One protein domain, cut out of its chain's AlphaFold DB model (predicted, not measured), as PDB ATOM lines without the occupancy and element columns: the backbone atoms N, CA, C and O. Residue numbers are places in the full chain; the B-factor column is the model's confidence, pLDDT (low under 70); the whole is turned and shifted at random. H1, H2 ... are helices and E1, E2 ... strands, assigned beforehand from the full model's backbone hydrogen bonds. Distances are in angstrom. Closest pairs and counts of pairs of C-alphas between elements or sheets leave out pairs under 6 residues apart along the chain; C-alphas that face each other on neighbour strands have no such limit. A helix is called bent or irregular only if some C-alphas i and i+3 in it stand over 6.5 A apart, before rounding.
ATOM      1  N   ARG A 427      34.881  10.570 -14.185       89.50
ATOM      2  CA  ARG A 427      33.749   9.707 -14.521       89.50
ATOM      3  C   ARG A 427      33.162  10.106 -15.854       89.50
ATOM      4  O   ARG A 427      32.672  11.224 -16.006       89.50
ATOM      5  N   PHE A 428      33.125   9.156 -16.775       90.69
ATOM      6  CA  PHE A 428      32.466   9.328 -18.058       90.69
ATOM      7  C   PHE A 428      30.984   8.993 -17.935       90.69
ATOM      8  O   PHE A 428      30.588   7.962 -17.386       90.69
ATOM      9  N   ARG A 429      30.140   9.902 -18.411       92.75
ATOM     10  CA  ARG A 429      28.687   9.725 -18.481       92.75
ATOM     11  C   ARG A 429      28.168  10.336 -19.761       92.75
ATOM     12  O   ARG A 429      28.820  11.195 -20.341       92.75
ATOM     13  N   PHE A 430      26.965   9.937 -20.151       93.44
ATOM     14  CA  PHE A 430      26.263  10.593 -21.244       93.44
ATOM     15  C   PHE A 430      26.245  12.114 -21.047       93.44
ATOM     16  O   PHE A 430      25.893  12.617 -19.970       93.44
ATOM     17  N   SER A 431      26.643  12.824 -22.097       91.69
ATOM     18  CA  SER A 431      26.677  14.270 -22.153       91.69
ATOM     19  C   SER A 431      25.849  14.744 -23.337       91.69
ATOM     20  O   SER A 431      26.219  14.541 -24.491       91.69
ATOM     21  N   PHE A 432      24.729  15.406 -23.047       90.75
ATOM     22  CA  PHE A 432      23.794  15.839 -24.083       90.75
ATOM     23  C   PHE A 432      24.437  16.797 -25.095       90.75
ATOM     24  O   PHE A 432      24.181  16.690 -26.286       90.75
ATOM     25  N   TRP A 433      25.340  17.679 -24.654       88.31
ATOM     26  CA  TRP A 433      26.046  18.563 -25.583       88.31
ATOM     27  C   TRP A 433      26.994  17.788 -26.514       88.31
ATOM     28  O   TRP A 433      27.100  18.149 -27.681       88.31
ATOM     29  N   ARG A 434      27.640  16.702 -26.044       91.12
ATOM     30  CA  ARG A 434      28.470  15.838 -26.910       91.12
ATOM     31  C   ARG A 434      27.611  15.100 -27.909       91.12
ATOM     32  O   ARG A 434      27.983  15.008 -29.064       91.12
ATOM     33  N   PHE A 435      26.456  14.615 -27.465       92.50
ATOM     34  CA  PHE A 435      25.479  14.001 -28.349       92.50
ATOM     35  C   PHE A 435      25.046  14.965 -29.466       92.50
ATOM     36  O   PHE A 435      25.127  14.607 -30.635       92.50
ATOM     37  N   LEU A 436      24.685  16.211 -29.134       91.06
ATOM     38  CA  LEU A 436      24.346  17.222 -30.143       91.06
ATOM     39  C   LEU A 436      25.520  17.561 -31.067       91.06
ATOM     40  O   LEU A 436      25.318  17.738 -32.265       91.06
ATOM     41  N   HIS A 437      26.735  17.667 -30.525       89.50
ATOM     42  CA  HIS A 437      27.933  17.893 -31.328       89.50
ATOM     43  C   HIS A 437      28.166  16.741 -32.311       89.50
ATOM     44  O   HIS A 437      28.409  16.978 -33.488       89.50
ATOM     45  N   GLU A 438      28.049  15.500 -31.843       91.00
ATOM     46  CA  GLU A 438      28.234  14.299 -32.657       91.00
ATOM     47  C   GLU A 438      27.215  14.215 -33.794       91.00
ATOM     48  O   GLU A 438      27.580  13.913 -34.923       91.00
ATOM     49  N   MET A 439      25.953  14.562 -33.525       91.62
ATOM     50  CA  MET A 439      24.918  14.621 -34.560       91.62
ATOM     51  C   MET A 439      25.205  15.670 -35.642       91.62
ATOM     52  O   MET A 439      24.776  15.500 -36.780       91.62
ATOM     53  N   ARG A 440      25.884  16.770 -35.296       90.88
ATOM     54  CA  ARG A 440      26.181  17.874 -36.226       90.88
ATOM     55  C   ARG A 440      27.492  17.687 -36.979       90.88
ATOM     56  O   ARG A 440      27.608  18.184 -38.090       90.88
ATOM     57  N   ASN A 441      28.444  16.988 -36.370       89.19
ATOM     58  CA  ASN A 441      29.790  16.777 -36.889       89.19
ATOM     59  C   ASN A 441      30.116  15.270 -36.927       89.19
ATOM     60  O   ASN A 441      31.005  14.819 -36.187       89.19
ATOM     61  N   PRO A 442      29.380  14.468 -37.724       89.19
ATOM     62  CA  PRO A 442      29.713  13.065 -37.922       89.19
ATOM     63  C   PRO A 442      31.053  12.963 -38.656       89.19
ATOM     64  O   PRO A 442      31.297  13.684 -39.620       89.19
ATOM     65  N   ASP A 443      31.926  12.070 -38.201       87.25
ATOM     66  CA  ASP A 443      33.257  11.887 -38.782       87.25
ATOM     67  C   ASP A 443      33.621  10.402 -38.753       87.25
ATOM     68  O   ASP A 443      33.582   9.758 -37.702       87.25
ATOM     69  N   THR A 444      33.960   9.855 -39.919       86.69
ATOM     70  CA  THR A 444      34.313   8.443 -40.098       86.69
ATOM     71  C   THR A 444      35.708   8.110 -39.570       86.69
ATOM     72  O   THR A 444      35.995   6.941 -39.318       86.69
ATOM     73  N   THR A 445      36.560   9.117 -39.352       87.31
ATOM     74  CA  THR A 445      37.935   8.949 -38.860       87.31
ATOM     75  C   THR A 445      38.022   8.781 -37.339       87.31
ATOM     76  O   THR A 445      39.082   8.446 -36.802       87.31
ATOM     77  N   LYS A 446      36.908   8.970 -36.618       85.00
ATOM     78  CA  LYS A 446      36.828   8.781 -35.163       85.00
ATOM     79  C   LYS A 446      37.143   7.336 -34.756       85.00
ATOM     80  O   LYS A 446      36.807   6.374 -35.448       85.00
ATOM     81  N   ARG A 447      37.779   7.185 -33.584       80.38
ATOM     82  CA  ARG A 447      38.140   5.879 -33.003       80.38
ATOM     83  C   ARG A 447      36.892   5.002 -32.853       80.38
ATOM     84  O   ARG A 447      36.010   5.313 -32.056       80.38
ATOM     85  N   GLN A 448      36.853   3.892 -33.585       85.25
ATOM     86  CA  GLN A 448      35.749   2.936 -33.537       85.25
ATOM     87  C   GLN A 448      35.658   2.265 -32.157       85.25
ATOM     88  O   GLN A 448      36.667   2.024 -31.496       85.25
ATOM     89  N   GLY A 449      34.438   1.947 -31.718       80.62
ATOM     90  CA  GLY A 449      34.203   1.159 -30.500       80.62
ATOM     91  C   GLY A 449      34.160   1.938 -29.180       80.62
ATOM     92  O   GLY A 449      34.053   1.311 -28.127       80.62
ATOM     93  N   ILE A 450      34.192   3.278 -29.197       83.06
ATOM     94  CA  ILE A 450      34.046   4.107 -27.988       83.06
ATOM     95  C   ILE A 450      32.876   5.086 -28.161       83.06
ATOM     96  O   ILE A 450      32.826   5.813 -29.148       83.06
ATOM     97  N   PRO A 451      31.932   5.169 -27.205       88.44
ATOM     98  CA  PRO A 451      30.821   6.110 -27.305       88.44
ATOM     99  C   PRO A 451      31.287   7.572 -27.171       88.44
ATOM    100  O   PRO A 451      31.589   8.040 -26.070       88.44
ATOM    101  N   HIS A 452      31.258   8.330 -28.269       89.56
ATOM    102  CA  HIS A 452      31.677   9.743 -28.310       89.56
ATOM    103  C   HIS A 452      30.714  10.712 -27.603       89.56
ATOM    104  O   HIS A 452      31.093  11.823 -27.241       89.56
ATOM    105  N   TRP A 453      29.478  10.288 -27.315       91.00
ATOM    106  CA  TRP A 453      28.543  11.061 -26.485       91.00
ATOM    107  C   TRP A 453      28.905  11.047 -24.992       91.00
ATOM    108  O   TRP A 453      28.316  11.785 -24.195       91.00
ATOM    109  N   GLY A 454      29.831  10.179 -24.573       91.62
ATOM    110  CA  GLY A 454      30.323  10.127 -23.202       91.62
ATOM    111  C   GLY A 454      31.245  11.309 -22.931       91.62
ATOM    112  O   GLY A 454      32.179  11.535 -23.684       91.62
ATOM    113  N   GLY A 455      30.998  12.067 -21.865       90.38
ATOM    114  CA  GLY A 455      31.849  13.168 -21.416       90.38
ATOM    115  C   GLY A 455      32.237  13.048 -19.950       90.38
ATOM    116  O   GLY A 455      31.523  12.421 -19.158       90.38
ATOM    117  N   ARG A 456      33.359  13.677 -19.581       91.06
ATOM    118  CA  ARG A 456      33.771  13.811 -18.179       91.06
ATOM    119  C   ARG A 456      32.691  14.562 -17.411       91.06
ATOM    120  O   ARG A 456      32.235  15.624 -17.829       91.06
ATOM    121  N   LYS A 457      32.256  14.011 -16.283       88.75
ATOM    122  CA  LYS A 457      31.243  14.633 -15.435       88.75
ATOM    123  C   LYS A 457      31.837  14.945 -14.075       88.75
ATOM    124  O   LYS A 457      32.008  14.059 -13.243       88.75
ATOM    125  N   ASN A 458      32.057  16.234 -13.839       79.12
ATOM    126  CA  ASN A 458      32.420  16.735 -12.525       79.12
ATOM    127  C   ASN A 458      31.164  16.928 -11.684       79.12
ATOM    128  O   ASN A 458      30.261  17.702 -12.010       79.12
ATOM    129  N   TYR A 459      31.077  16.135 -10.622       77.88
ATOM    130  CA  TYR A 459      29.949  16.154  -9.700       77.88
ATOM    131  C   TYR A 459      30.260  16.943  -8.417       77.88
ATOM    132  O   TYR A 459      29.326  17.334  -7.722       77.88
ATOM    133  N   GLY A 460      31.541  17.175  -8.113       86.38
ATOM    134  CA  GLY A 460      31.996  17.868  -6.907       86.38
ATOM    135  C   GLY A 460      31.866  19.390  -6.972       86.38
ATOM    136  O   GLY A 460      31.758  19.980  -8.053       86.38
ATOM    137  N   THR A 461      31.898  20.030  -5.800       92.75
ATOM    138  CA  THR A 461      32.106  21.485  -5.658       92.75
ATOM    139  C   THR A 461      33.558  21.863  -5.927       92.75
ATOM    140  O   THR A 461      33.832  22.962  -6.400       92.75
ATOM    141  N   VAL A 462      34.466  20.908  -5.724       95.62
ATOM    142  CA  VAL A 462      35.902  21.047  -5.947       95.62
ATOM    143  C   VAL A 462      36.355  19.939  -6.888       95.62
ATOM    144  O   VAL A 462      36.002  18.773  -6.700       95.62
ATOM    145  N   LYS A 463      37.149  20.295  -7.886       96.31
ATOM    146  CA  LYS A 463      37.841  19.394  -8.798       96.31
ATOM    147  C   LYS A 463      39.334  19.548  -8.558       96.31
ATOM    148  O   LYS A 463      39.848  20.657  -8.524       96.31
ATOM    149  N   ILE A 464      40.020  18.433  -8.415       96.62
ATOM    150  CA  ILE A 464      41.467  18.359  -8.299       96.62
ATOM    151  C   ILE A 464      41.941  17.541  -9.500       96.62
ATOM    152  O   ILE A 464      41.861  16.314  -9.472       96.62
ATOM    153  N   PRO A 465      42.309  18.184 -10.611       96.06
ATOM    154  CA  PRO A 465      42.686  17.485 -11.830       96.06
ATOM    155  C   PRO A 465      43.976  16.673 -11.657       96.06
ATOM    156  O   PRO A 465      44.845  17.012 -10.858       96.06
ATOM    157  N   SER A 466      44.107  15.622 -12.466       94.56
ATOM    158  CA  SER A 466      45.387  14.941 -12.669       94.56
ATOM    159  C   SER A 466      46.313  15.797 -13.532       94.56
ATOM    160  O   SER A 466      45.851  16.408 -14.495       94.56
ATOM    161  N   GLY A 467      47.611  15.797 -13.241       91.25
ATOM    162  CA  GLY A 467      48.633  16.395 -14.101       91.25
ATOM    163  C   GLY A 467      49.055  15.503 -15.274       91.25
ATOM    164  O   GLY A 467      49.563  16.025 -16.262       91.25
ATOM    165  N   ILE A 468      48.810  14.189 -15.193       89.88
ATOM    166  CA  ILE A 468      49.311  13.185 -16.152       89.88
ATOM    167  C   ILE A 468      48.241  12.621 -17.098       89.88
ATOM    168  O   ILE A 468      48.578  12.049 -18.129       89.88
ATOM    169  N   ILE A 469      46.951  12.758 -16.770       91.69
ATOM    170  CA  ILE A 469      45.860  12.230 -17.604       91.69
ATOM    171  C   ILE A 469      45.475  13.265 -18.669       91.69
ATOM    172  O   ILE A 469      44.618  14.119 -18.436       91.69
ATOM    173  N   CYS A 470      46.084  13.154 -19.846       93.75
ATOM    174  CA  CYS A 470      45.717  13.899 -21.050       93.75
ATOM    175  C   CYS A 470      45.982  13.097 -22.327       93.75
ATOM    176  O   CYS A 470      46.795  12.176 -22.333       93.75
ATOM    177  N   GLU A 471      45.295  13.458 -23.406       92.88
ATOM    178  CA  GLU A 471      45.581  12.950 -24.746       92.88
ATOM    179  C   GLU A 471      46.885  13.581 -25.251       92.88
ATOM    180  O   GLU A 471      47.096  14.782 -25.098       92.88
ATOM    181  N   GLN A 472      47.763  12.776 -25.846       92.44
ATOM    182  CA  GLN A 472      49.016  13.267 -26.439       92.44
ATOM    183  C   GLN A 472      48.813  13.892 -27.820       92.44
ATOM    184  O   GLN A 472      49.609  14.717 -28.247       92.44
ATOM    185  N   VAL A 473      47.754  13.484 -28.517       89.56
ATOM    186  CA  VAL A 473      47.411  13.967 -29.853       89.56
ATOM    187  C   VAL A 473      45.995  14.504 -29.798       89.56
ATOM    188  O   VAL A 473      45.133  13.922 -29.135       89.56
ATOM    189  N   GLU A 474      45.754  15.615 -30.491       88.38
ATOM    190  CA  GLU A 474      44.420  16.182 -30.595       88.38
ATOM    191  C   GLU A 474      43.470  15.146 -31.196       88.38
ATOM    192  O   GLU A 474      43.662  14.638 -32.300       88.38
ATOM    193  N   THR A 475      42.445  14.791 -30.428       84.00
ATOM    194  CA  THR A 475      41.397  13.901 -30.912       84.00
ATOM    195  C   THR A 475      40.268  14.732 -31.493       84.00
ATOM    196  O   THR A 475      39.944  15.803 -30.980       84.00
ATOM    197  N   THR A 476      39.569  14.176 -32.475       82.88
ATOM    198  CA  THR A 476      38.317  14.747 -32.986       82.88
ATOM    199  C   THR A 476      37.191  14.739 -31.943       82.88
ATOM    200  O   THR A 476      36.129  15.308 -32.189       82.88
ATOM    201  N   VAL A 477      37.402  14.122 -30.766       76.75
ATOM    202  CA  VAL A 477      36.510  14.207 -29.601       76.75
ATOM    203  C   VAL A 477      36.839  15.482 -28.827       76.75
ATOM    204  O   VAL A 477      37.850  15.555 -28.124       76.75
ATOM    205  N   PRO A 478      35.990  16.511 -28.901       76.19
ATOM    206  CA  PRO A 478      36.461  17.828 -28.549       76.19
ATOM    207  C   PRO A 478      36.321  18.077 -27.031       76.19
ATOM    208  O   PRO A 478      35.426  17.562 -26.340       76.19
ATOM    209  N   GLY A 479      37.244  18.878 -26.491       83.00
ATOM    210  CA  GLY A 479      37.385  19.255 -25.074       83.00
ATOM    211  C   GLY A 479      37.769  18.134 -24.108       83.00
ATOM    212  O   GLY A 479      37.455  18.220 -22.917       83.00
ATOM    213  N   GLU A 480      38.443  17.097 -24.606       91.25
ATOM    214  CA  GLU A 480      39.336  16.304 -23.760       91.25
ATOM    215  C   GLU A 480      40.595  17.112 -23.394       91.25
ATOM    216  O   GLU A 480      40.978  18.027 -24.129       91.25
ATOM    217  N   PRO A 481      41.238  16.813 -22.252       94.75
ATOM    218  CA  PRO A 481      42.554  17.351 -21.934       94.75
ATOM    219  C   PRO A 481      43.565  17.005 -23.033       94.75
ATOM    220  O   PRO A 481      43.791  15.824 -23.287       94.75
ATOM    221  N   LEU A 482      44.187  18.011 -23.644       95.25
ATOM    222  CA  LEU A 482      45.238  17.851 -24.649       95.25
ATOM    223  C   LEU A 482      46.584  18.238 -24.041       95.25
ATOM    224  O   LEU A 482      46.675  19.288 -23.409       95.25
ATOM    225  N   TYR A 483      47.600  17.397 -24.203       95.06
ATOM    226  CA  TYR A 483      48.968  17.719 -23.815       95.06
ATOM    227  C   TYR A 483      49.517  18.851 -24.690       95.06
ATOM    228  O   TYR A 483      49.403  18.803 -25.909       95.06
ATOM    229  N   ILE A 484      50.092  19.867 -24.050       93.62
ATOM    230  CA  ILE A 484      50.686  21.037 -24.692       93.62
ATOM    231  C   ILE A 484      52.136  21.117 -24.220       93.62
ATOM    232  O   ILE A 484      52.392  21.208 -23.010       93.62
ATOM    233  N   ASP A 485      53.068  21.058 -25.168       90.00
ATOM    234  CA  ASP A 485      54.506  20.967 -24.904       90.00
ATOM    235  C   ASP A 485      55.003  22.175 -24.105       90.00
ATOM    236  O   ASP A 485      55.657  22.012 -23.074       90.00
ATOM    237  N   GLU A 486      54.590  23.382 -24.495       89.12
ATOM    238  CA  GLU A 486      54.993  24.648 -23.874       89.12
ATOM    239  C   GLU A 486      54.528  24.755 -22.413       89.12
ATOM    240  O   GLU A 486      55.138  25.441 -21.591       89.12
ATOM    241  N   ALA A 487      53.443  24.058 -22.060       87.25
ATOM    242  CA  ALA A 487      52.923  23.991 -20.696       87.25
ATOM    243  C   ALA A 487      53.395  22.744 -19.923       87.25
ATOM    244  O   ALA A 487      53.026  22.585 -18.749       87.25
ATOM    245  N   ALA A 488      54.142  21.846 -20.581       88.88
ATOM    246  CA  ALA A 488      54.484  20.496 -20.131       88.88
ATOM    247  C   ALA A 488      53.303  19.773 -19.458       88.88
ATOM    248  O   ALA A 488      53.426  19.201 -18.366       88.88
ATOM    249  N   GLY A 489      52.126  19.864 -20.080       91.81
ATOM    250  CA  GLY A 489      50.864  19.349 -19.557       91.81
ATOM    251  C   GLY A 489      49.658  19.934 -20.286       91.81
ATOM    252  O   GLY A 489      49.795  20.598 -21.300       91.81
ATOM    253  N   TRP A 490      48.454  19.729 -19.752       94.44
ATOM    254  CA  TRP A 490      47.203  20.092 -20.445       94.44
ATOM    255  C   TRP A 490      46.514  21.364 -19.932       94.44
ATOM    256  O   TRP A 490      45.335  21.618 -20.203       94.44
ATOM    257  N   ARG A 491      47.242  22.169 -19.155       94.12
ATOM    258  CA  ARG A 491      46.736  23.355 -18.445       94.12
ATOM    259  C   ARG A 491      45.564  23.065 -17.491       94.12
ATOM    260  O   ARG A 491      44.472  23.600 -17.665       94.12
ATOM    261  N   PRO A 492      45.757  22.208 -16.475       94.38
ATOM    262  CA  PRO A 492      44.687  21.771 -15.580       94.38
ATOM    263  C   PRO A 492      44.059  22.877 -14.728       94.38
ATOM    264  O   PRO A 492      42.960  22.675 -14.224       94.38
ATOM    265  N   TRP A 493      44.722  24.025 -14.560       94.25
ATOM    266  CA  TRP A 493      44.152  25.184 -13.865       94.25
ATOM    267  C   TRP A 493      43.060  25.879 -14.693       94.25
ATOM    268  O   TRP A 493      42.240  26.614 -14.146       94.25
ATOM    269  N   LEU A 494      42.996  25.616 -16.000       95.88
ATOM    270  CA  LEU A 494      41.918  26.090 -16.856       95.88
ATOM    271  C   LEU A 494      40.732  25.134 -16.836       95.88
ATOM    272  O   LEU A 494      40.929  23.917 -16.962       95.88
ATOM    273  N   PRO A 495      39.495  25.662 -16.794       96.06
ATOM    274  CA  PRO A 495      38.325  24.825 -16.973       96.06
ATOM    275  C   PRO A 495      38.394  24.047 -18.284       96.06
ATOM    276  O   PRO A 495      38.835  24.544 -19.317       96.06
ATOM    277  N   LEU A 496      37.922  22.806 -18.244       95.69
ATOM    278  CA  LEU A 496      37.492  22.109 -19.448       95.69
ATOM    279  C   LEU A 496      36.090  22.585 -19.815       95.69
ATOM    280  O   LEU A 496      35.294  22.954 -18.951       95.69
ATOM    281  N   MET A 497      35.706  22.436 -21.076       94.12
ATOM    282  CA  MET A 497      34.325  22.721 -21.466       94.12
ATOM    283  C   MET A 497      33.309  21.855 -20.709       94.12
ATOM    284  O   MET A 497      32.228  22.319 -20.355       94.12
ATOM    285  N   ALA A 498      33.676  20.616 -20.373       93.62
ATOM    286  CA  ALA A 498      32.880  19.756 -19.503       93.62
ATOM    287  C   ALA A 498      32.634  20.362 -18.101       93.62
ATOM    288  O   ALA A 498      31.559  20.162 -17.529       93.62
ATOM    289  N   ASP A 499      33.594  21.124 -17.567       95.25
ATOM    290  CA  ASP A 499      33.462  21.850 -16.298       95.25
ATOM    291  C   ASP A 499      32.458  22.994 -16.435       95.25
ATOM    292  O   ASP A 499      31.555  23.128 -15.604       95.25
ATOM    293  N   ILE A 500      32.551  23.742 -17.539       95.94
ATOM    294  CA  ILE A 500      31.635  24.836 -17.867       95.94
ATOM    295  C   ILE A 500      30.193  24.329 -17.990       95.94
ATOM    296  O   ILE A 500      29.282  24.831 -17.332       95.94
ATOM    297  N   TYR A 501      29.961  23.247 -18.732       94.12
ATOM    298  CA  TYR A 501      28.637  22.618 -18.774       94.12
ATOM    299  C   TYR A 501      28.180  22.078 -17.416       94.12
ATOM    300  O   TYR A 501      26.982  22.013 -17.134       94.12
ATOM    301  N   GLY A 502      29.124  21.680 -16.563       92.56
ATOM    302  CA  GLY A 502      28.859  21.261 -15.195       92.56
ATOM    303  C   GLY A 502      28.254  22.374 -14.339       92.56
ATOM    304  O   GLY A 502      27.292  22.100 -13.615       92.56
ATOM    305  N   ILE A 503      28.781  23.599 -14.439       94.19
ATOM    306  CA  ILE A 503      28.311  24.763 -13.667       94.19
ATOM    307  C   ILE A 503      27.021  25.379 -14.214       94.19
ATOM    308  O   ILE A 503      26.237  25.925 -13.444       94.19
ATOM    309  N   LEU A 504      26.749  25.230 -15.513       94.44
ATOM    310  CA  LEU A 504      25.524  25.739 -16.142       94.44
ATOM    311  C   LEU A 504      24.273  24.914 -15.811       94.44
ATOM    312  O   LEU A 504      23.162  25.311 -16.160       94.44
ATOM    313  N   LYS A 505      24.419  23.775 -15.121       90.19
ATOM    314  CA  LYS A 505      23.270  22.998 -14.645       90.19
ATOM    315  C   LYS A 505      22.391  23.855 -13.741       90.19
ATOM    316  O   LYS A 505      22.860  24.458 -12.779       90.19
ATOM    317  N   LEU A 506      21.093  23.825 -14.015       81.81
ATOM    318  CA  LEU A 506      20.086  24.612 -13.303       81.81
ATOM    319  C   LEU A 506      20.060  24.332 -11.795       81.81
ATOM    320  O   LEU A 506      19.819  25.231 -11.002       81.81
ATOM    321  N   THR A 507      20.368  23.099 -11.395       82.44
ATOM    322  CA  THR A 507      20.380  22.675  -9.990       82.44
ATOM    323  C   THR A 507      21.634  23.092  -9.226       82.44
ATOM    324  O   THR A 507      21.693  22.911  -8.012       82.44
ATOM    325  N   ARG A 508      22.663  23.611  -9.907       81.38
ATOM    326  CA  ARG A 508      23.935  23.957  -9.274       81.38
ATOM    327  C   ARG A 508      23.974  25.435  -8.918       81.38
ATOM    328  O   ARG A 508      24.031  26.295  -9.791       81.38
ATOM    329  N   THR A 509      23.995  25.729  -7.628       79.19
ATOM    330  CA  THR A 509      24.096  27.098  -7.103       79.19
ATOM    331  C   THR A 509      25.510  27.459  -6.662       79.19
ATOM    332  O   THR A 509      25.850  28.636  -6.630       79.19
ATOM    333  N   SER A 510      26.352  26.468  -6.366       89.06
ATOM    334  CA  SER A 510      27.711  26.683  -5.879       89.06
ATOM    335  C   SER A 510      28.739  26.828  -7.007       89.06
ATOM    336  O   SER A 510      28.633  26.136  -8.035       89.06
ATOM    337  N   PRO A 511      29.770  27.671  -6.799       94.56
ATOM    338  CA  PRO A 511      30.890  27.763  -7.724       94.56
ATOM    339  C   PRO A 511      31.609  26.413  -7.850       94.56
ATOM    340  O   PRO A 511      31.488  25.514  -7.007       94.56
ATOM    341  N   LEU A 512      32.333  26.236  -8.949       95.88
ATOM    342  CA  LEU A 512      33.284  25.142  -9.109       95.88
ATOM    343  C   LEU A 512      34.679  25.665  -8.803       95.88
ATOM    344  O   LEU A 512      35.118  26.627  -9.418       95.88
ATOM    345  N   GLN A 513      35.373  25.007  -7.887       97.06
ATOM    346  CA  GLN A 513      36.786  25.263  -7.633       97.06
ATOM    347  C   GLN A 513      37.623  24.203  -8.337       97.06
ATOM    348  O   GLN A 513      37.372  23.013  -8.162       97.06
ATOM    349  N   ILE A 514      38.614  24.615  -9.115       97.19
ATOM    350  CA  ILE A 514      39.652  23.743  -9.656       97.19
ATOM    351  C   ILE A 514      40.915  24.007  -8.849       97.19
ATOM    352  O   ILE A 514      41.461  25.104  -8.902       97.19
ATOM    353  N   VAL A 515      41.355  23.022  -8.072       96.50
ATOM    354  CA  VAL A 515      42.523  23.151  -7.195       96.50
ATOM    355  C   VAL A 515      43.682  22.393  -7.810       96.50
ATOM    356  O   VAL A 515      43.622  21.178  -7.990       96.50
ATOM    357  N   THR A 516      44.741  23.122  -8.115       95.06
ATOM    358  CA  THR A 516      45.993  22.616  -8.675       95.06
ATOM    359  C   THR A 516      47.152  22.994  -7.753       95.06
ATOM    360  O   THR A 516      46.968  23.866  -6.901       95.06
ATOM    361  N   PRO A 517      48.349  22.412  -7.938       90.62
ATOM    362  CA  PRO A 517      49.556  22.909  -7.277       90.62
ATOM    363  C   PRO A 517      49.863  24.377  -7.611       90.62
ATOM    364  O   PRO A 517      50.511  25.065  -6.839       90.62
ATOM    365  N   ASP A 518      49.367  24.881  -8.744       89.19
ATOM    366  CA  ASP A 518      49.542  26.274  -9.160       89.19
ATOM    367  C   ASP A 518      48.663  27.239  -8.332       89.19
ATOM    368  O   ASP A 518      49.026  28.381  -8.062       89.19
ATOM    369  N   GLY A 519      47.478  26.792  -7.916       93.25
ATOM    370  CA  GLY A 519      46.488  27.650  -7.274       93.25
ATOM    371  C   GLY A 519      45.069  27.111  -7.361       93.25
ATOM    372  O   GLY A 519      44.827  25.957  -7.732       93.25
ATOM    373  N   VAL A 520      44.117  27.977  -7.026       95.94
ATOM    374  CA  VAL A 520      42.684  27.690  -7.068       95.94
ATOM    375  C   VAL A 520      42.002  28.575  -8.099       95.94
ATOM    376  O   VAL A 520      41.920  29.788  -7.924       95.94
ATOM    377  N   THR A 521      41.450  27.948  -9.136       97.31
ATOM    378  CA  THR A 521      40.571  28.603 -10.107       97.31
ATOM    379  C   THR A 521      39.129  28.466  -9.644       97.31
ATOM    380  O   THR A 521      38.604  27.355  -9.559       97.31
ATOM    381  N   THR A 522      38.461  29.576  -9.358       97.50
ATOM    382  CA  THR A 522      37.043  29.606  -8.996       97.50
ATOM    383  C   THR A 522      36.214  30.010 -10.204       97.50
ATOM    384  O   THR A 522      36.463  31.033 -10.833       97.50
ATOM    385  N   ILE A 523      35.207  29.201 -10.524       97.31
ATOM    386  CA  ILE A 523      34.345  29.383 -11.688       97.31
ATOM    387  C   ILE A 523      32.909  29.537 -11.200       97.31
ATOM    388  O   ILE A 523      32.347  28.628 -10.575       97.31
ATOM    389  N   THR A 524      32.302  30.671 -11.522       96.94
ATOM    390  CA  THR A 524      30.936  31.010 -11.128       96.94
ATOM    391  C   THR A 524      30.063  31.128 -12.370       96.94
ATOM    392  O   THR A 524      30.389  31.835 -13.321       96.94
ATOM    393  N   ALA A 525      28.947  30.400 -12.373       96.44
ATOM    394  CA  ALA A 525      27.978  30.453 -13.462       96.44
ATOM    395  C   ALA A 525      27.248  31.806 -13.498       96.44
ATOM    396  O   ALA A 525      27.049  32.402 -12.436       96.44
ATOM    397  N   PRO A 526      26.764  32.239 -14.676       95.75
ATOM    398  CA  PRO A 526      25.952  33.441 -14.791       95.75
ATOM    399  C   PRO A 526      24.732  33.409 -13.863       95.75
ATOM    400  O   PRO A 526      24.148  32.346 -13.581       95.75
ATOM    401  N   HIS A 527      24.341  34.597 -13.401       90.62
ATOM    402  CA  HIS A 527      23.165  34.786 -12.565       90.62
ATOM    403  C   HIS A 527      21.891  34.632 -13.409       90.62
ATOM    404  O   HIS A 527      21.757  35.188 -14.491       90.62
ATOM    405  N   GLY A 528      20.925  33.867 -12.905       92.06
ATOM    406  CA  GLY A 528      19.626  33.720 -13.556       92.06
ATOM    407  C   GLY A 528      19.497  32.516 -14.493       92.06
ATOM    408  O   GLY A 528      20.423  32.060 -15.165       92.06
ATOM    409  N   PHE A 529      18.279  31.990 -14.520       93.88
ATOM    410  CA  PHE A 529      17.902  30.783 -15.249       93.88
ATOM    411  C   PHE A 529      18.092  30.923 -16.769       93.88
ATOM    412  O   PHE A 529      18.752  30.096 -17.399       93.88
ATOM    413  N   TRP A 530      17.572  32.006 -17.352       95.50
ATOM    414  CA  TRP A 530      17.613  32.236 -18.799       95.50
ATOM    415  C   TRP A 530      19.023  32.512 -19.319       95.50
ATOM    416  O   TRP A 530      19.388  32.034 -20.394       95.50
ATOM    417  N   GLN A 531      19.851  33.215 -18.542       95.38
ATOM    418  CA  GLN A 531      21.243  33.453 -18.917       95.38
ATOM    419  C   GLN A 531      22.025  32.137 -18.979       95.38
ATOM    420  O   GLN A 531      22.798  31.923 -19.908       95.38
ATOM    421  N   ARG A 532      21.768  31.197 -18.061       96.12
ATOM    422  CA  ARG A 532      22.396  29.867 -18.092       96.12
ATOM    423  C   ARG A 532      21.982  29.052 -19.309       96.12
ATOM    424  O   ARG A 532      22.844  28.448 -19.937       96.12
ATOM    425  N   ILE A 533      20.696  29.056 -19.660       95.25
ATOM    426  CA  ILE A 533      20.190  28.337 -20.838       95.25
ATOM    427  C   ILE A 533      20.770  28.925 -22.124       95.25
ATOM    428  O   ILE A 533      21.314  28.194 -22.948       95.25
ATOM    429  N   THR A 534      20.709  30.247 -22.290       96.38
ATOM    430  CA  THR A 534      21.258  30.916 -23.480       96.38
ATOM    431  C   THR A 534      22.768  30.714 -23.595       96.38
ATOM    432  O   THR A 534      23.259  30.408 -24.681       96.38
ATOM    433  N   THR A 535      23.500  30.790 -22.482       96.75
ATOM    434  CA  THR A 535      24.936  30.475 -22.423       96.75
ATOM    435  C   THR A 535      25.207  29.032 -22.824       96.75
ATOM    436  O   THR A 535      26.081  28.776 -23.648       96.75
ATOM    437  N   TRP A 536      24.422  28.088 -22.301       95.94
ATOM    438  CA  TRP A 536      24.530  26.674 -22.644       95.94
ATOM    439  C   TRP A 536      24.363  26.446 -24.152       95.94
ATOM    440  O   TRP A 536      25.191  25.772 -24.761       95.94
ATOM    441  N   PHE A 537      23.353  27.060 -24.777       94.38
ATOM    442  CA  PHE A 537      23.136  26.948 -26.222       94.38
ATOM    443  C   PHE A 537      24.250  27.609 -27.039       94.38
ATOM    444  O   PHE A 537      24.734  27.009 -28.000       94.38
ATOM    445  N   LYS A 538      24.704  28.811 -26.653       96.00
ATOM    446  CA  LYS A 538      25.830  29.494 -27.317       96.00
ATOM    447  C   LYS A 538      27.098  28.637 -27.289       96.00
ATOM    448  O   LYS A 538      27.766  28.514 -28.315       96.00
ATOM    449  N   LEU A 539      27.392  28.006 -26.151       94.88
ATOM    450  CA  LEU A 539      28.513  27.076 -26.012       94.88
ATOM    451  C   LEU A 539      28.342  25.813 -26.849       94.88
ATOM    452  O   LEU A 539      29.318  25.351 -27.430       94.88
ATOM    453  N   ALA A 540      27.129  25.264 -26.938       92.56
ATOM    454  CA  ALA A 540      26.868  24.071 -27.742       92.56
ATOM    455  C   ALA A 540      27.083  24.334 -29.236       92.56
ATOM    456  O   ALA A 540      27.568  23.462 -29.950       92.56
ATOM    457  N   ILE A 541      26.768  25.547 -29.700       91.81
ATOM    458  CA  ILE A 541      26.973  25.963 -31.091       91.81
ATOM    459  C   ILE A 541      28.451  26.256 -31.378       91.81
ATOM    460  O   ILE A 541      28.962  25.810 -32.398       91.81
ATOM    461  N   LYS A 542      29.140  26.993 -30.496       93.25
ATOM    462  CA  LYS A 542      30.537  27.435 -30.690       93.25
ATOM    463  C   LYS A 542      31.568  26.528 -30.005       93.25
ATOM    464  O   LYS A 542      32.670  26.968 -29.685       93.25
ATOM    465  N   TYR A 543      31.204  25.279 -29.732       91.31
ATOM    466  CA  TYR A 543      31.978  24.389 -28.869       91.31
ATOM    467  C   TYR A 543      33.424  24.195 -29.340       91.31
ATOM    468  O   TYR A 543      34.363  24.325 -28.554       91.31
ATOM    469  N   GLU A 544      33.593  23.908 -30.630       90.38
ATOM    470  CA  GLU A 544      34.897  23.685 -31.251       90.38
ATOM    471  C   GLU A 544      35.787  24.928 -31.146       90.38
ATOM    472  O   GLU A 544      36.953  24.822 -30.769       90.38
ATOM    473  N   SER A 545      35.218  26.116 -31.377       93.19
ATOM    474  CA  SER A 545      35.932  27.386 -31.234       93.19
ATOM    475  C   SER A 545      36.474  27.565 -29.815       93.19
ATOM    476  O   SER A 545      37.641  27.900 -29.657       93.19
ATOM    477  N   TYR A 546      35.685  27.269 -28.777       95.38
ATOM    478  CA  TYR A 546      36.165  27.342 -27.391       95.38
ATOM    479  C   TYR A 546      37.223  26.287 -27.055       95.38
ATOM    480  O   TYR A 546      38.104  26.550 -26.239       95.38
ATOM    481  N   CYS A 547      37.170  25.103 -27.671       92.56
ATOM    482  CA  CYS A 547      38.222  24.097 -27.501       92.56
ATOM    483  C   CYS A 547      39.545  24.566 -28.114       92.56
ATOM    484  O   CYS A 547      40.578  24.458 -27.458       92.56
ATOM    485  N   LYS A 548      39.496  25.154 -29.315       92.69
ATOM    486  CA  LYS A 548      40.657  25.765 -29.979       92.69
ATOM    487  C   LYS A 548      41.226  26.924 -29.164       92.69
ATOM    488  O   LYS A 548      42.424  26.949 -28.918       92.69
ATOM    489  N   LEU A 549      40.359  27.810 -28.660       95.19
ATOM    490  CA  LEU A 549      40.765  28.898 -27.767       95.19
ATOM    491  C   LEU A 549      41.489  28.376 -26.529       95.19
ATOM    492  O   LEU A 549      42.468  28.978 -26.126       95.19
ATOM    493  N   ARG A 550      41.034  27.270 -25.925       95.12
ATOM    494  CA  ARG A 550      41.664  26.671 -24.735       95.12
ATOM    495  C   ARG A 550      43.014  26.008 -25.034       95.12
ATOM    496  O   ARG A 550      43.897  25.986 -24.176       95.12
ATOM    497  N   ASN A 551      43.160  25.435 -26.222       93.75
ATOM    498  CA  ASN A 551      44.348  24.698 -26.637       93.75
ATOM    499  C   ASN A 551      45.315  25.576 -27.452       93.75
ATOM    500  O   ASN A 551      46.020  25.067 -28.315       93.75
ATOM    501  N   TRP A 552      45.349  26.889 -27.187       93.44
ATOM    502  CA  TRP A 552      46.259  27.814 -27.864       93.44
ATOM    503  C   TRP A 552      47.724  27.381 -27.698       93.44
ATOM    504  O   TRP A 552      48.124  26.905 -26.632       93.44
ATOM    505  N   THR A 553      48.526  27.591 -28.727       92.25
ATOM    506  CA  THR A 553      49.986  27.408 -28.734       92.25
ATOM    507  C   THR A 553      50.646  28.741 -29.064       92.25
ATOM    508  O   THR A 553      49.952  29.693 -29.435       92.25
ATOM    509  N   THR A 554      51.968  28.847 -28.935       88.94
ATOM    510  CA  THR A 554      52.682  30.083 -29.321       88.94
ATOM    511  C   THR A 554      52.513  30.424 -30.799       88.94
ATOM    512  O   THR A 554      52.505  31.598 -31.156       88.94
ATOM    513  N   ASP A 555      52.315  29.407 -31.638       91.56
ATOM    514  CA  ASP A 555      52.126  29.556 -33.085       91.56
ATOM    515  C   ASP A 555      50.664  29.826 -33.470       91.56
ATOM    516  O   ASP A 555      50.348  30.089 -34.632       91.56
ATOM    517  N   SER A 556      49.741  29.737 -32.509       88.94
ATOM    518  CA  SER A 556      48.329  29.995 -32.762       88.94
ATOM    519  C   SER A 556      48.041  31.496 -32.828       88.94
ATOM    520  O   SER A 556      48.672  32.304 -32.154       88.94
ATOM    521  N   HIS A 557      47.020  31.883 -33.595       91.88
ATOM    522  CA  HIS A 557      46.554  33.276 -33.654       91.88
ATOM    523  C   HIS A 557      45.867  33.762 -32.362       91.88
ATOM    524  O   HIS A 557      45.445  34.915 -32.300       91.88
ATOM    525  N   TRP A 558      45.714  32.892 -31.359       90.50
ATOM    526  CA  TRP A 558      44.984  33.163 -30.123       90.50
ATOM    527  C   TRP A 558      45.939  33.476 -28.977       90.50
ATOM    528  O   TRP A 558      46.979  32.837 -28.816       90.50
ATOM    529  N   GLN A 559      45.552  34.427 -28.137       90.38
ATOM    530  CA  GLN A 559      46.257  34.755 -26.906       90.38
ATOM    531  C   GLN A 559      45.764  33.892 -25.741       90.38
ATOM    532  O   GLN A 559      44.638  33.390 -25.732       90.38
ATOM    533  N   ALA A 560      46.593  33.775 -24.700       85.75
ATOM    534  CA  ALA A 560      46.261  33.008 -23.500       85.75
ATOM    535  C   ALA A 560      44.974  33.480 -22.802       85.75
ATOM    536  O   ALA A 560      44.212  32.673 -22.264       85.75
ATOM    537  N   SER A 561      44.713  34.786 -22.847       92.69
ATOM    538  CA  SER A 561      43.536  35.421 -22.262       92.69
ATOM    539  C   SER A 561      42.247  35.163 -23.045       92.69
ATOM    540  O   SER A 561      41.165  35.234 -22.460       92.69
ATOM    541  N   ASP A 562      42.316  34.835 -24.341       95.75
ATOM    542  CA  ASP A 562      41.138  34.789 -25.222       95.75
ATOM    543  C   ASP A 562      40.128  33.727 -24.792       95.75
ATOM    544  O   ASP A 562      38.916  33.940 -24.858       95.75
ATOM    545  N   TYR A 563      40.608  32.589 -24.284       96.38
ATOM    546  CA  TYR A 563      39.728  31.555 -23.746       96.38
ATOM    547  C   TYR A 563      38.947  32.042 -22.521       96.38
ATOM    548  O   TYR A 563      37.734  31.844 -22.430       96.38
ATOM    549  N   VAL A 564      39.637  32.687 -21.579       96.31
ATOM    550  CA  VAL A 564      39.029  33.182 -20.339       96.31
ATOM    551  C   VAL A 564      38.076  34.337 -20.644       96.31
ATOM    552  O   VAL A 564      36.951  34.342 -20.144       96.31
ATOM    553  N   ASN A 565      38.482  35.264 -21.509       97.38
ATOM    554  CA  ASN A 565      37.665  36.397 -21.932       97.38
ATOM    555  C   ASN A 565      36.418  35.937 -22.692       97.38
ATOM    556  O   ASN A 565      35.316  36.347 -22.340       97.38
ATOM    557  N   GLY A 566      36.544  34.973 -23.608       97.25
ATOM    558  CA  GLY A 566      35.385  34.404 -24.297       97.25
ATOM    559  C   GLY A 566      34.373  33.749 -23.345       97.25
ATOM    560  O   GLY A 566      33.167  33.811 -23.578       97.25
ATOM    561  N   LEU A 567      34.827  33.139 -22.242       97.31
ATOM    562  CA  LEU A 567      33.920  32.630 -21.205       97.31
ATOM    563  C   LEU A 567      33.294  33.764 -20.373       97.31
ATOM    564  O   LEU A 567      32.101  33.697 -20.061       97.31
ATOM    565  N   ARG A 568      34.058  34.814 -20.056       97.56
ATOM    566  CA  ARG A 568      33.560  36.016 -19.361       97.56
ATOM    567  C   ARG A 568      32.499  36.757 -20.173       97.56
ATOM    568  O   ARG A 568      31.486  37.148 -19.599       97.56
ATOM    569  N   ASP A 569      32.639  36.819 -21.495       97.44
ATOM    570  CA  ASP A 569      31.650  37.403 -22.415       97.44
ATOM    571  C   ASP A 569      30.304  36.660 -22.404       97.44
ATOM    572  O   ASP A 569      29.252  37.212 -22.738       97.44
ATOM    573  N   LEU A 570      30.302  35.392 -21.985       96.94
ATOM    574  CA  LEU A 570      29.086  34.612 -21.757       96.94
ATOM    575  C   LEU A 570      28.479  34.830 -20.358       96.94
ATOM    576  O   LEU A 570      27.453  34.237 -20.026       96.94
ATOM    577  N   GLY A 571      29.090  35.677 -19.532       96.81
ATOM    578  CA  GLY A 571      28.698  35.925 -18.147       96.81
ATOM    579  C   GLY A 571      29.213  34.880 -17.156       96.81
ATOM    580  O   GLY A 571      28.681  34.786 -16.050       96.81
ATOM    581  N   ILE A 572      30.209  34.068 -17.529       97.38
ATOM    582  CA  ILE A 572      30.872  33.137 -16.606       97.38
ATOM    583  C   ILE A 572      32.028  33.874 -15.932       97.38
ATOM    584  O   ILE A 572      32.961  34.311 -16.596       97.38
ATOM    585  N   SER A 573      32.004  33.979 -14.605       97.06
ATOM    586  CA  SER A 573      33.119  34.570 -13.863       97.06
ATOM    587  C   SER A 573      34.188  33.515 -13.579       97.06
ATOM    588  O   SER A 573      33.869  32.402 -13.149       97.06
ATOM    589  N   ILE A 574      35.446  33.866 -13.842       97.12
ATOM    590  CA  ILE A 574      36.628  33.032 -13.614       97.12
ATOM    591  C   ILE A 574      37.653  33.876 -12.868       97.12
ATOM    592  O   ILE A 574      38.086  34.914 -13.377       97.12
ATOM    593  N   ASP A 575      38.024  33.396 -11.689       96.56
ATOM    594  CA  ASP A 575      39.009  33.993 -10.795       96.56
ATOM    595  C   ASP A 575      40.101  32.967 -10.481       96.56
ATOM    596  O   ASP A 575      39.798  31.781 -10.325       96.56
ATOM    597  N   PHE A 576      41.358  33.394 -10.398       94.56
ATOM    598  CA  PHE A 576      42.482  32.524 -10.057       94.56
ATOM    599  C   PHE A 576      43.253  33.102  -8.881       94.56
ATOM    600  O   PHE A 576      43.716  34.236  -8.922       94.56
ATOM    601  N   LYS A 577      43.434  32.281  -7.849       93.62
ATOM    602  CA  LYS A 577      44.220  32.624  -6.670       93.62
ATOM    603  C   LYS A 577      45.359  31.628  -6.511       93.62
ATOM    604  O   LYS A 577      45.112  30.474  -6.144       93.62
ATOM    605  N   ALA A 578      46.592  32.064  -6.758       90.12
ATOM    606  CA  ALA A 578      47.759  31.214  -6.536       90.12
ATOM    607  C   ALA A 578      47.966  30.924  -5.039       90.12
ATOM    608  O   ALA A 578      47.539  31.688  -4.167       90.12
ATOM    609  N   HIS A 579      48.617  29.799  -4.734       87.50
ATOM    610  CA  HIS A 579      48.927  29.446  -3.346       87.50
ATOM    611  C   HIS A 579      49.983  30.384  -2.747       87.50
ATOM    612  O   HIS A 579      50.870  30.881  -3.440       87.50
ATOM    613  N   SER A 580      49.924  30.592  -1.429       80.94
ATOM    614  CA  SER A 580      50.811  31.518  -0.706       80.94
ATOM    615  C   SER A 580      52.300  31.198  -0.857       80.94
ATOM    616  O   SER A 580      53.110  32.118  -0.943       80.94
ATOM    617  N   TYR A 581      52.667  29.916  -0.949       75.38
ATOM    618  CA  TYR A 581      54.061  29.507  -1.150       75.38
ATOM    619  C   TYR A 581      54.602  29.905  -2.527       75.38
ATOM    620  O   TYR A 581      55.802  30.081  -2.670       75.38
ATOM    621  N   LEU A 582      53.747  30.115  -3.532       70.44
ATOM    622  CA  LEU A 582      54.178  30.665  -4.821       70.44
ATOM    623  C   LEU A 582      54.295  32.187  -4.763       70.44
ATOM    624  O   LEU A 582      55.206  32.753  -5.358       70.44
ATOM    625  N   MET A 583      53.417  32.841  -4.002       66.31
ATOM    626  CA  MET A 583      53.424  34.295  -3.814       66.31
ATOM    627  C   MET A 583      54.660  34.778  -3.050       66.31
ATOM    628  O   MET A 583      55.239  35.799  -3.407       66.31
ATOM    629  N   ALA A 584      55.125  34.011  -2.059       59.56
ATOM    630  CA  ALA A 584      56.353  34.307  -1.316       59.56
ATOM    631  C   ALA A 584      57.620  34.321  -2.199       59.56
ATOM    632  O   ALA A 584      58.645  34.868  -1.797       59.56
ATOM    633  N   HIS A 585      57.546  33.739  -3.399       54.75
ATOM    634  CA  HIS A 585      58.665  33.613  -4.331       54.75
ATOM    635  C   HIS A 585      58.498  34.466  -5.603       54.75
ATOM    636  O   HIS A 585      59.356  34.431  -6.484       54.75
TER     637      HIS A 585
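What this domain is: This is residues 427 to 585 of the 596 residues of an uncharacterized protein of Bdellovibrionaceae bacterium (UniProt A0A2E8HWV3). A twisted sheet of four strands, E3 to E6, makes a wall, with H2, H5 and loops over one face and the other face bare. H2 lies in the middle of the whole, between this wall and H4; H3, H1 and the small two-stranded sheet E1 E2 lie farther out, and H6 follows E6 at a far end. The printed part has 159 residues, with six named helices and six named strands in the order E1 H1 E2 E3 H2 E4 E5 H3 H4 H5 E6 H6. The larger sheet is mixed, in the order E3 E4 E5 E6; the class is mixed, helices and strands, with under half of the residues in named elements. The whole is compact, with a radius of gyration of the C-alphas of 15.6 A and spans of 51 by 39 by 31 A.

Where its parts are: In the larger sheet, E3 is residues 462 to 464, E4 512 to 516 at 13.0 A, E5 519 to 524 at 16.4 A and E6 573 to 578 at 16.7 A. The helices are H1, 432 to 440, 12.5 A; H2, 497 to 503; H3, 529 to 541, 18.9 A; H4, 543 to 550; H5, 560 to 568, 13.7 A; and H6, 580 to 583. E1 is residues 428 to 430 and E2 454 to 456. C-alpha 428 is at (32.466, 9.328, -18.058) and C-alpha 583 at (53.424, 34.295, -3.814). H5 is only just irregular: C-alphas 560 and 563 are 6.7 A apart.

How they stand to each other: E3 and E4 are parallel, with N 463 and O 513 2.7 A apart; E3, H2, E4 form a strand-helix-strand unit, two parallel neighbour strands with a helix between, its crossover right-handed. The hairpin E4 and E5 is antiparallel, with N 514 and O 521 2.8 A apart. E5 and E6 are antiparallel, with N 522 and O 575 2.8 A apart. H2 is on the sheet over E4 at a height over the sheet of 8.8 A and stands up from it at 44 degrees. H5 only grazes the sheet with residues 564 to 568. H4 and H5, a helical hairpin, touch at a steep tilt of 43 degrees, opposite ways; their closest C-alphas, of Leu 549 and Tyr 563, are 4.9 A apart. H2 and H4 only just touch, with 3 pairs of C-alphas within 8 A, the closest those of Met 497 and Cys 547 at 7.3 A. H1 and H3 only just touch, with 3 such pairs, through residue 540 alone of H3; C-alphas 433 and 540 are closest, at 6.0 A. E1 and E2 are antiparallel, with N 455 and O 429 2.8 A apart. Every O i to N i+4 pair is within hydrogen-bond range in H1, H2, H3 and H4, and 4 of 5 in H5; H6 is too short for one.

The domain as a whole: The farthest C-alphas, of Thr 444 and Ala 584, are 51.6 A apart. The printed part has no cut. The links H1 to E2, 13 residues, and E3 to H2, 32 residues, are long. The mean pLDDT of the printed part is 91.0; residues 583 to 585 are under 70.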